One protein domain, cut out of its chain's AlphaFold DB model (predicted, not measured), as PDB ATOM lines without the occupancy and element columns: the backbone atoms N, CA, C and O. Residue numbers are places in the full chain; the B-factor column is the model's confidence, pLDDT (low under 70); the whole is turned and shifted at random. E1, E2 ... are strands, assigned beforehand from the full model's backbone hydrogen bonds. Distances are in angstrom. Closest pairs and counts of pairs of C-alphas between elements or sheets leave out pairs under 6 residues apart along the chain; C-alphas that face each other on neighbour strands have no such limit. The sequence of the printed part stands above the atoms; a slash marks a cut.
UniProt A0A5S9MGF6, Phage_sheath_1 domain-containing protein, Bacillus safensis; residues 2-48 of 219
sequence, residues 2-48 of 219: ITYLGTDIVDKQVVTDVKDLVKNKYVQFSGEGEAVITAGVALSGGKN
ATOM      1  N   ILE A   2     -17.847   0.455  -0.471       92.12
ATOM      2  CA  ILE A   2     -19.168   0.561   0.166       92.12
ATOM      3  C   ILE A   2     -19.131  -0.318   1.417       92.12
ATOM      4  O   ILE A   2     -18.688  -1.464   1.332       92.12
ATOM      5  N   THR A   3     -19.563   0.211   2.559       94.31
ATOM      6  CA  THR A   3     -19.715  -0.548   3.805       94.31
ATOM      7  C   THR A   3     -21.188  -0.863   4.021       94.31
ATOM      8  O   THR A   3     -22.035   0.026   3.915       94.31
ATOM      9  N   TYR A   4     -21.473  -2.120   4.348       94.31
ATOM     10  CA  TYR A   4     -22.813  -2.600   4.669       94.31
ATOM     11  C   TYR A   4     -22.890  -3.022   6.139       94.31
ATOM     12  O   TYR A   4     -21.930  -3.588   6.665       94.31
ATOM     13  N   LEU A   5     -24.039  -2.785   6.772       93.88
ATOM     14  CA  LEU A   5     -24.426  -3.399   8.042       93.88
ATOM     15  C   LEU A   5     -25.716  -4.188   7.806       93.88
ATOM     16  O   LEU A   5     -26.743  -3.611   7.460       93.88
ATOM     17  N   GLY A   6     -25.657  -5.514   7.940       90.94
ATOM     18  CA  GLY A   6     -26.733  -6.370   7.441       90.94
ATOM     19  C   GLY A   6     -26.894  -6.185   5.929       90.94
ATOM     20  O   GLY A   6     -25.954  -6.427   5.175       90.94
ATOM     21  N   THR A   7     -28.070  -5.734   5.495       91.75
ATOM     22  CA  THR A   7     -28.364  -5.417   4.088       91.75
ATOM     23  C   THR A   7     -28.238  -3.933   3.749       91.75
ATOM     24  O   THR A   7     -28.289  -3.577   2.572       91.75
ATOM     25  N   ASP A   8     -28.058  -3.068   4.746       95.12
ATOM     26  CA  ASP A   8     -28.134  -1.622   4.563       95.12
ATOM     27  C   ASP A   8     -26.764  -1.023   4.258       95.12
ATOM     28  O   ASP A   8     -25.759  -1.359   4.888       95.12
ATOM     29  N   ILE A   9     -26.722  -0.098   3.296       95.62
ATOM     30  CA  ILE A   9     -25.524   0.699   3.019       95.62
ATOM     31  C   ILE A   9     -25.388   1.751   4.116       95.62
ATOM     32  O   ILE A   9     -26.233   2.635   4.237       95.62
ATOM     33  N   VAL A  10     -24.289   1.689   4.865       96.62
ATOM     34  CA  VAL A  10     -24.009   2.619   5.971       96.62
ATOM     35  C   VAL A  10     -22.874   3.596   5.671       96.62
ATOM     36  O   VAL A  10     -22.743   4.612   6.351       96.62
ATOM     37  N   ASP A  11     -22.060   3.313   4.653       96.62
ATOM     38  CA  ASP A  11     -21.024   4.227   4.170       96.62
ATOM     39  C   ASP A  11     -20.679   3.961   2.700       96.62
ATOM     40  O   ASP A  11     -20.749   2.826   2.214       96.62
ATOM     41  N   LYS A  12     -20.268   5.011   1.983       95.00
ATOM     42  CA  LYS A  12     -19.795   4.926   0.599       95.00
ATOM     43  C   LYS A  12     -18.691   5.945   0.360       95.00
ATOM     44  O   LYS A  12     -18.917   7.147   0.422       95.00
ATOM     45  N   GLN A  13     -17.524   5.449  -0.033       92.56
ATOM     46  CA  GLN A  13     -16.353   6.259  -0.351       92.56
ATOM     47  C   GLN A  13     -15.891   5.970  -1.773       92.56
ATOM     48  O   GLN A  13     -15.769   4.811  -2.182       92.56
ATOM     49  N   VAL A  14     -15.628   7.020  -2.542       89.81
ATOM     50  CA  VAL A  14     -15.028   6.917  -3.875       89.81
ATOM     51  C   VAL A  14     -13.604   7.428  -3.755       89.81
ATOM     52  O   VAL A  14     -13.390   8.612  -3.523       89.81
ATOM     53  N   VAL A  15     -12.650   6.512  -3.864       84.62
ATOM     54  CA  VAL A  15     -11.221   6.775  -3.694       84.62
ATOM     55  C   VAL A  15     -10.450   6.116  -4.826       84.62
ATOM     56  O   VAL A  15     -10.937   5.148  -5.417       84.62
ATOM     57  N   THR A  16      -9.267   6.644  -5.125       79.88
ATOM     58  CA  THR A  16      -8.398   6.097  -6.178       79.88
ATOM     59  C   THR A  16      -7.375   5.124  -5.592       79.88
ATOM     60  O   THR A  16      -7.066   4.113  -6.214       79.88
ATOM     61  N   ASP A  17      -6.899   5.396  -4.377       81.81
ATOM     62  CA  ASP A  17      -5.930   4.581  -3.645       81.81
ATOM     63  C   ASP A  17      -6.538   4.116  -2.310       81.81
ATOM     64  O   ASP A  17      -7.341   4.827  -1.698       81.81
ATOM     65  N   VAL A  18      -6.173   2.916  -1.847       84.31
ATOM     66  CA  VAL A  18      -6.632   2.367  -0.557       84.31
ATOM     67  C   VAL A  18      -6.236   3.278   0.609       84.31
ATOM     68  O   VAL A  18      -6.993   3.380   1.574       84.31
ATOM     69  N   LYS A  19      -5.114   4.002   0.505       86.62
ATOM     70  CA  LYS A  19      -4.663   4.955   1.536       86.62
ATOM     71  C   LYS A  19      -5.609   6.142   1.735       86.62
ATOM     72  O   LYS A  19      -5.578   6.772   2.788       86.62
ATOM     73  N   ASP A  20      -6.426   6.454   0.730       89.00
ATOM     74  CA  ASP A  20      -7.364   7.574   0.786       89.00
ATOM     75  C   ASP A  20      -8.675   7.173   1.491       89.00
ATOM     76  O   ASP A  20      -9.551   8.015   1.696       89.00
ATOM     77  N   LEU A  21      -8.837   5.894   1.868       91.00
ATOM     78  CA  LEU A  21      -9.976   5.443   2.661       91.00
ATOM     79  C   LEU A  21      -9.900   6.013   4.074       91.00
ATOM     80  O   LEU A  21      -8.973   5.750   4.841       91.00
ATOM     81  N   VAL A  22     -10.943   6.741   4.451       93.06
ATOM     82  CA  VAL A  22     -11.083   7.301   5.792       93.06
ATOM     83  C   VAL A  22     -11.885   6.327   6.645       93.06
ATOM     84  O   VAL A  22     -12.906   5.795   6.208       93.06
ATOM     85  N   LYS A  23     -11.442   6.079   7.884       95.62
ATOM     86  CA  LYS A  23     -12.220   5.271   8.835       95.62
ATOM     87  C   LYS A  23     -13.631   5.846   8.997       95.62
ATOM     88  O   LYS A  23     -13.808   7.063   9.048       95.62
ATOM     89  N   ASN A  24     -14.619   4.974   9.139       94.50
ATOM     90  CA  ASN A  24     -15.989   5.371   9.453       94.50
ATOM     91  C   ASN A  24     -16.403   4.787  10.817       94.50
ATOM     92  O   ASN A  24     -15.576   4.230  11.540       94.50
ATOM     93  N   LYS A  25     -17.676   4.943  11.201       95.94
ATOM     94  CA  LYS A  25     -18.193   4.440  12.488       95.94
ATOM     95  C   LYS A  25     -18.172   2.907  12.615       95.94
ATOM     96  O   LYS A  25     -18.316   2.407  13.723       95.94
ATOM     97  N   TYR A  26     -18.015   2.182  11.509       93.94
ATOM     98  CA  TYR A  26     -18.179   0.729  11.427       93.94
ATOM     99  C   TYR A  26     -16.869  -0.003  11.151       93.94
ATOM    100  O   TYR A  26     -16.658  -1.102  11.657       93.94
ATOM    101  N   VAL A  27     -16.000   0.582  10.327       93.94
ATOM    102  CA  VAL A  27     -14.762  -0.054   9.882       93.94
ATOM    103  C   VAL A  27     -13.587   0.914   9.919       93.94
ATOM    104  O   VAL A  27     -13.687   2.093   9.566       93.94
ATOM    105  N   GLN A  28     -12.442   0.373  10.323       93.88
ATOM    106  CA  GLN A  28     -11.140   0.998  10.162       93.88
ATOM    107  C   GLN A  28     -10.413   0.305   9.012       93.88
ATOM    108  O   GLN A  28     -10.332  -0.922   8.970       93.88
ATOM    109  N   PHE A  29      -9.892   1.097   8.080       90.75
ATOM    110  CA  PHE A  29      -9.141   0.595   6.936       90.75
ATOM    111  C   PHE A  29      -7.640   0.589   7.240       90.75
ATOM    112  O   PHE A  29      -7.128   1.466   7.938       90.75
ATOM    113  N   SER A  30      -6.946  -0.409   6.708       88.00
ATOM    114  CA  SER A  30      -5.490  -0.545   6.765       88.00
ATOM    115  C   SER A  30      -5.006  -1.308   5.537       88.00
ATOM    116  O   SER A  30      -5.735  -2.162   5.032       88.00
ATOM    117  N   GLY A  31      -3.772  -1.060   5.111       83.94
ATOM    118  CA  GLY A  31      -3.175  -1.677   3.927       83.94
ATOM    119  C   GLY A  31      -2.756  -0.634   2.894       83.94
ATOM    120  O   GLY A  31      -3.088   0.542   3.015       83.94
ATOM    121  N   GLU A  32      -2.011  -1.084   1.889       77.25
ATOM    122  CA  GLU A  32      -1.473  -0.258   0.807       77.25
ATOM    123  C   GLU A  32      -1.735  -0.934  -0.546       77.25
ATOM    124  O   GLU A  32      -1.931  -2.150  -0.611       77.25
ATOM    125  N   GLY A  33      -1.706  -0.150  -1.625       78.12
ATOM    126  CA  GLY A  33      -1.846  -0.636  -2.999       78.12
ATOM    127  C   GLY A  33      -3.183  -0.290  -3.652       78.12
ATOM    128  O   GLY A  33      -4.002   0.454  -3.111       78.12
ATOM    129  N   GLU A  34      -3.388  -0.812  -4.861       73.94
ATOM    130  CA  GLU A  34      -4.604  -0.559  -5.633       73.94
ATOM    131  C   GLU A  34      -5.814  -1.288  -5.040       73.94
ATOM    132  O   GLU A  34      -5.736  -2.440  -4.602       73.94
ATOM    133  N   ALA A  35      -6.965  -0.617  -5.059       71.06
ATOM    134  CA  ALA A  35      -8.210  -1.215  -4.612       71.06
ATOM    135  C   ALA A  35      -8.648  -2.315  -5.591       71.06
ATOM    136  O   ALA A  35      -8.998  -2.048  -6.740       71.06
ATOM    137  N   VAL A  36      -8.679  -3.560  -5.118       76.25
ATOM    138  CA  VAL A  36      -9.200  -4.684  -5.901       76.25
ATOM    139  C   VAL A  36     -10.726  -4.663  -5.861       76.25
ATOM    140  O   VAL A  36     -11.337  -4.630  -4.790       76.25
ATOM    141  N   ILE A  37     -11.358  -4.710  -7.036       76.88
ATOM    142  CA  ILE A  37     -12.812  -4.852  -7.137       76.88
ATOM    143  C   ILE A  37     -13.196  -6.225  -6.585       76.88
ATOM    144  O   ILE A  37     -12.745  -7.260  -7.072       76.88
ATOM    145  N   THR A  38     -14.058  -6.228  -5.575       82.25
ATOM    146  CA  THR A  38     -14.601  -7.434  -4.953       82.25
ATOM    147  C   THR A  38     -16.124  -7.403  -5.011       82.25
ATOM    148  O   THR A  38     -16.728  -6.332  -4.947       82.25
ATOM    149  N   ALA A  39     -16.752  -8.579  -5.101       80.88
ATOM    150  CA  ALA A  39     -18.205  -8.728  -4.980       80.88
ATOM    151  C   ALA A  39     -18.716  -8.452  -3.548       80.88
ATOM    152  O   ALA A  39     -19.922  -8.404  -3.324       80.88
ATOM    153  N   GLY A  40     -17.801  -8.255  -2.595       80.56
ATOM    154  CA  GLY A  40     -18.079  -8.014  -1.185       80.56
ATOM    155  C   GLY A  40     -17.307  -9.002  -0.318       80.56
ATOM    156  O   GLY A  40     -17.230 -10.188  -0.628       80.56
ATOM    157  N   VAL A  41     -16.716  -8.510   0.769       87.94
ATOM    158  CA  VAL A  41     -16.029  -9.342   1.763       87.94
ATOM    159  C   VAL A  41     -16.712  -9.120   3.103       87.94
ATOM    160  O   VAL A  41     -16.747  -7.994   3.598       87.94
ATOM    161  N   ALA A  42     -17.267 -10.186   3.675       92.06
ATOM    162  CA  ALA A  42     -17.840 -10.144   5.013       92.06
ATOM    163  C   ALA A  42     -16.719 -10.185   6.060       92.06
ATOM    164  O   ALA A  42     -15.861 -11.070   6.034       92.06
ATOM    165  N   LEU A  43     -16.741  -9.234   6.993       92.81
ATOM    166  CA  LEU A  43     -15.892  -9.282   8.181       92.81
ATOM    167  C   LEU A  43     -16.347 -10.449   9.063       92.81
ATOM    168  O   LEU A  43     -17.540 -10.711   9.204       92.81
ATOM    169  N   SER A  44     -15.392 -11.160   9.653       93.19
ATOM    170  CA  SER A  44     -15.660 -12.326  10.497       93.19
ATOM    171  C   SER A  44     -14.716 -12.343  11.699       93.19
ATOM    172  O   SER A  44     -13.732 -11.606  11.730       93.19
ATOM    173  N   GLY A  45     -15.018 -13.168  12.702       93.44
ATOM    174  CA  GLY A  45     -14.163 -13.342  13.883       93.44
ATOM    175  C   GLY A  45     -14.442 -12.386  15.047       93.44
ATOM    176  O   GLY A  45     -13.810 -12.525  16.092       93.44
ATOM    177  N   GLY A  46     -15.404 -11.467  14.912       91.88
ATOM    178  CA  GLY A  46     -15.898 -10.666  16.032       91.88
ATOM    179  C   GLY A  46     -16.529 -11.549  17.113       91.88
ATOM    180  O   GLY A  46     -17.289 -12.469  16.808       91.88
ATOM    181  N   LYS A  47     -16.198 -11.279  18.377       91.81
ATOM    182  CA  LYS A  47     -16.762 -11.956  19.550       91.81
ATOM    183  C   LYS A  47     -17.035 -10.922  20.632       91.81
ATOM    184  O   LYS A  47     -16.182 -10.076  20.887       91.81
ATOM    185  N   ASN A  48     -18.182 -11.038  21.291       91.50
ATOM    186  CA  ASN A  48     -18.426 -10.299  22.524       91.50
ATOM    187  C   ASN A  48     -17.613 -10.940  23.654       91.50
ATOM    188  O   ASN A  48     -17.491 -12.166  23.720       91.50
TER     189      ASN A  48
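What this domain is: This is residues 2 to 48 of the 219 residues of the protein "Phage_sheath_1 domain-containing protein" of Bacillus safensis (UniProt A0A5S9MGF6). The printed part has little regular structure: a small two-stranded hairpin, E1 and E2, with a long winding stretch, residues 13 to 48, that swings away from it, folds back around residues 24 to 26, swings out again to residues 31 to 34 and returns to a tail ending at residue 48. The 47 printed residues hold no named helix and two strands, E1 then E2, antiparallel; the class is all strand, with 9 residues in named elements. The whole is only just loose, close to compact, with a radius of gyration of the C-alphas of 11.5 A, and elongated, spanning 32 by 21 by 20 A.

Where its parts are: E1, residues 2 to 5, begins at C-alpha 2 (-19.168, 0.561, 0.166) and is 10.3 A long. E2, residues 8 to 12, is 11.3 A long and ends at C-alpha 12 (-19.795, 4.926, 0.599).

How they stand to each other: E1 and E2 form a hairpin with a tight link, their directions at 149 degrees. C-alphas 2 and 12 face each other at 4.4 A. N 3 and O 11, 2.9 A, and N 10 and O 3, 3.0 A, are within hydrogen-bond range.

The domain as a whole: The C-alphas farthest apart, of Thr 16 and Asn 48, are 34.5 A apart. The printed part has no cut, and no printed residue is under 70 in pLDDT.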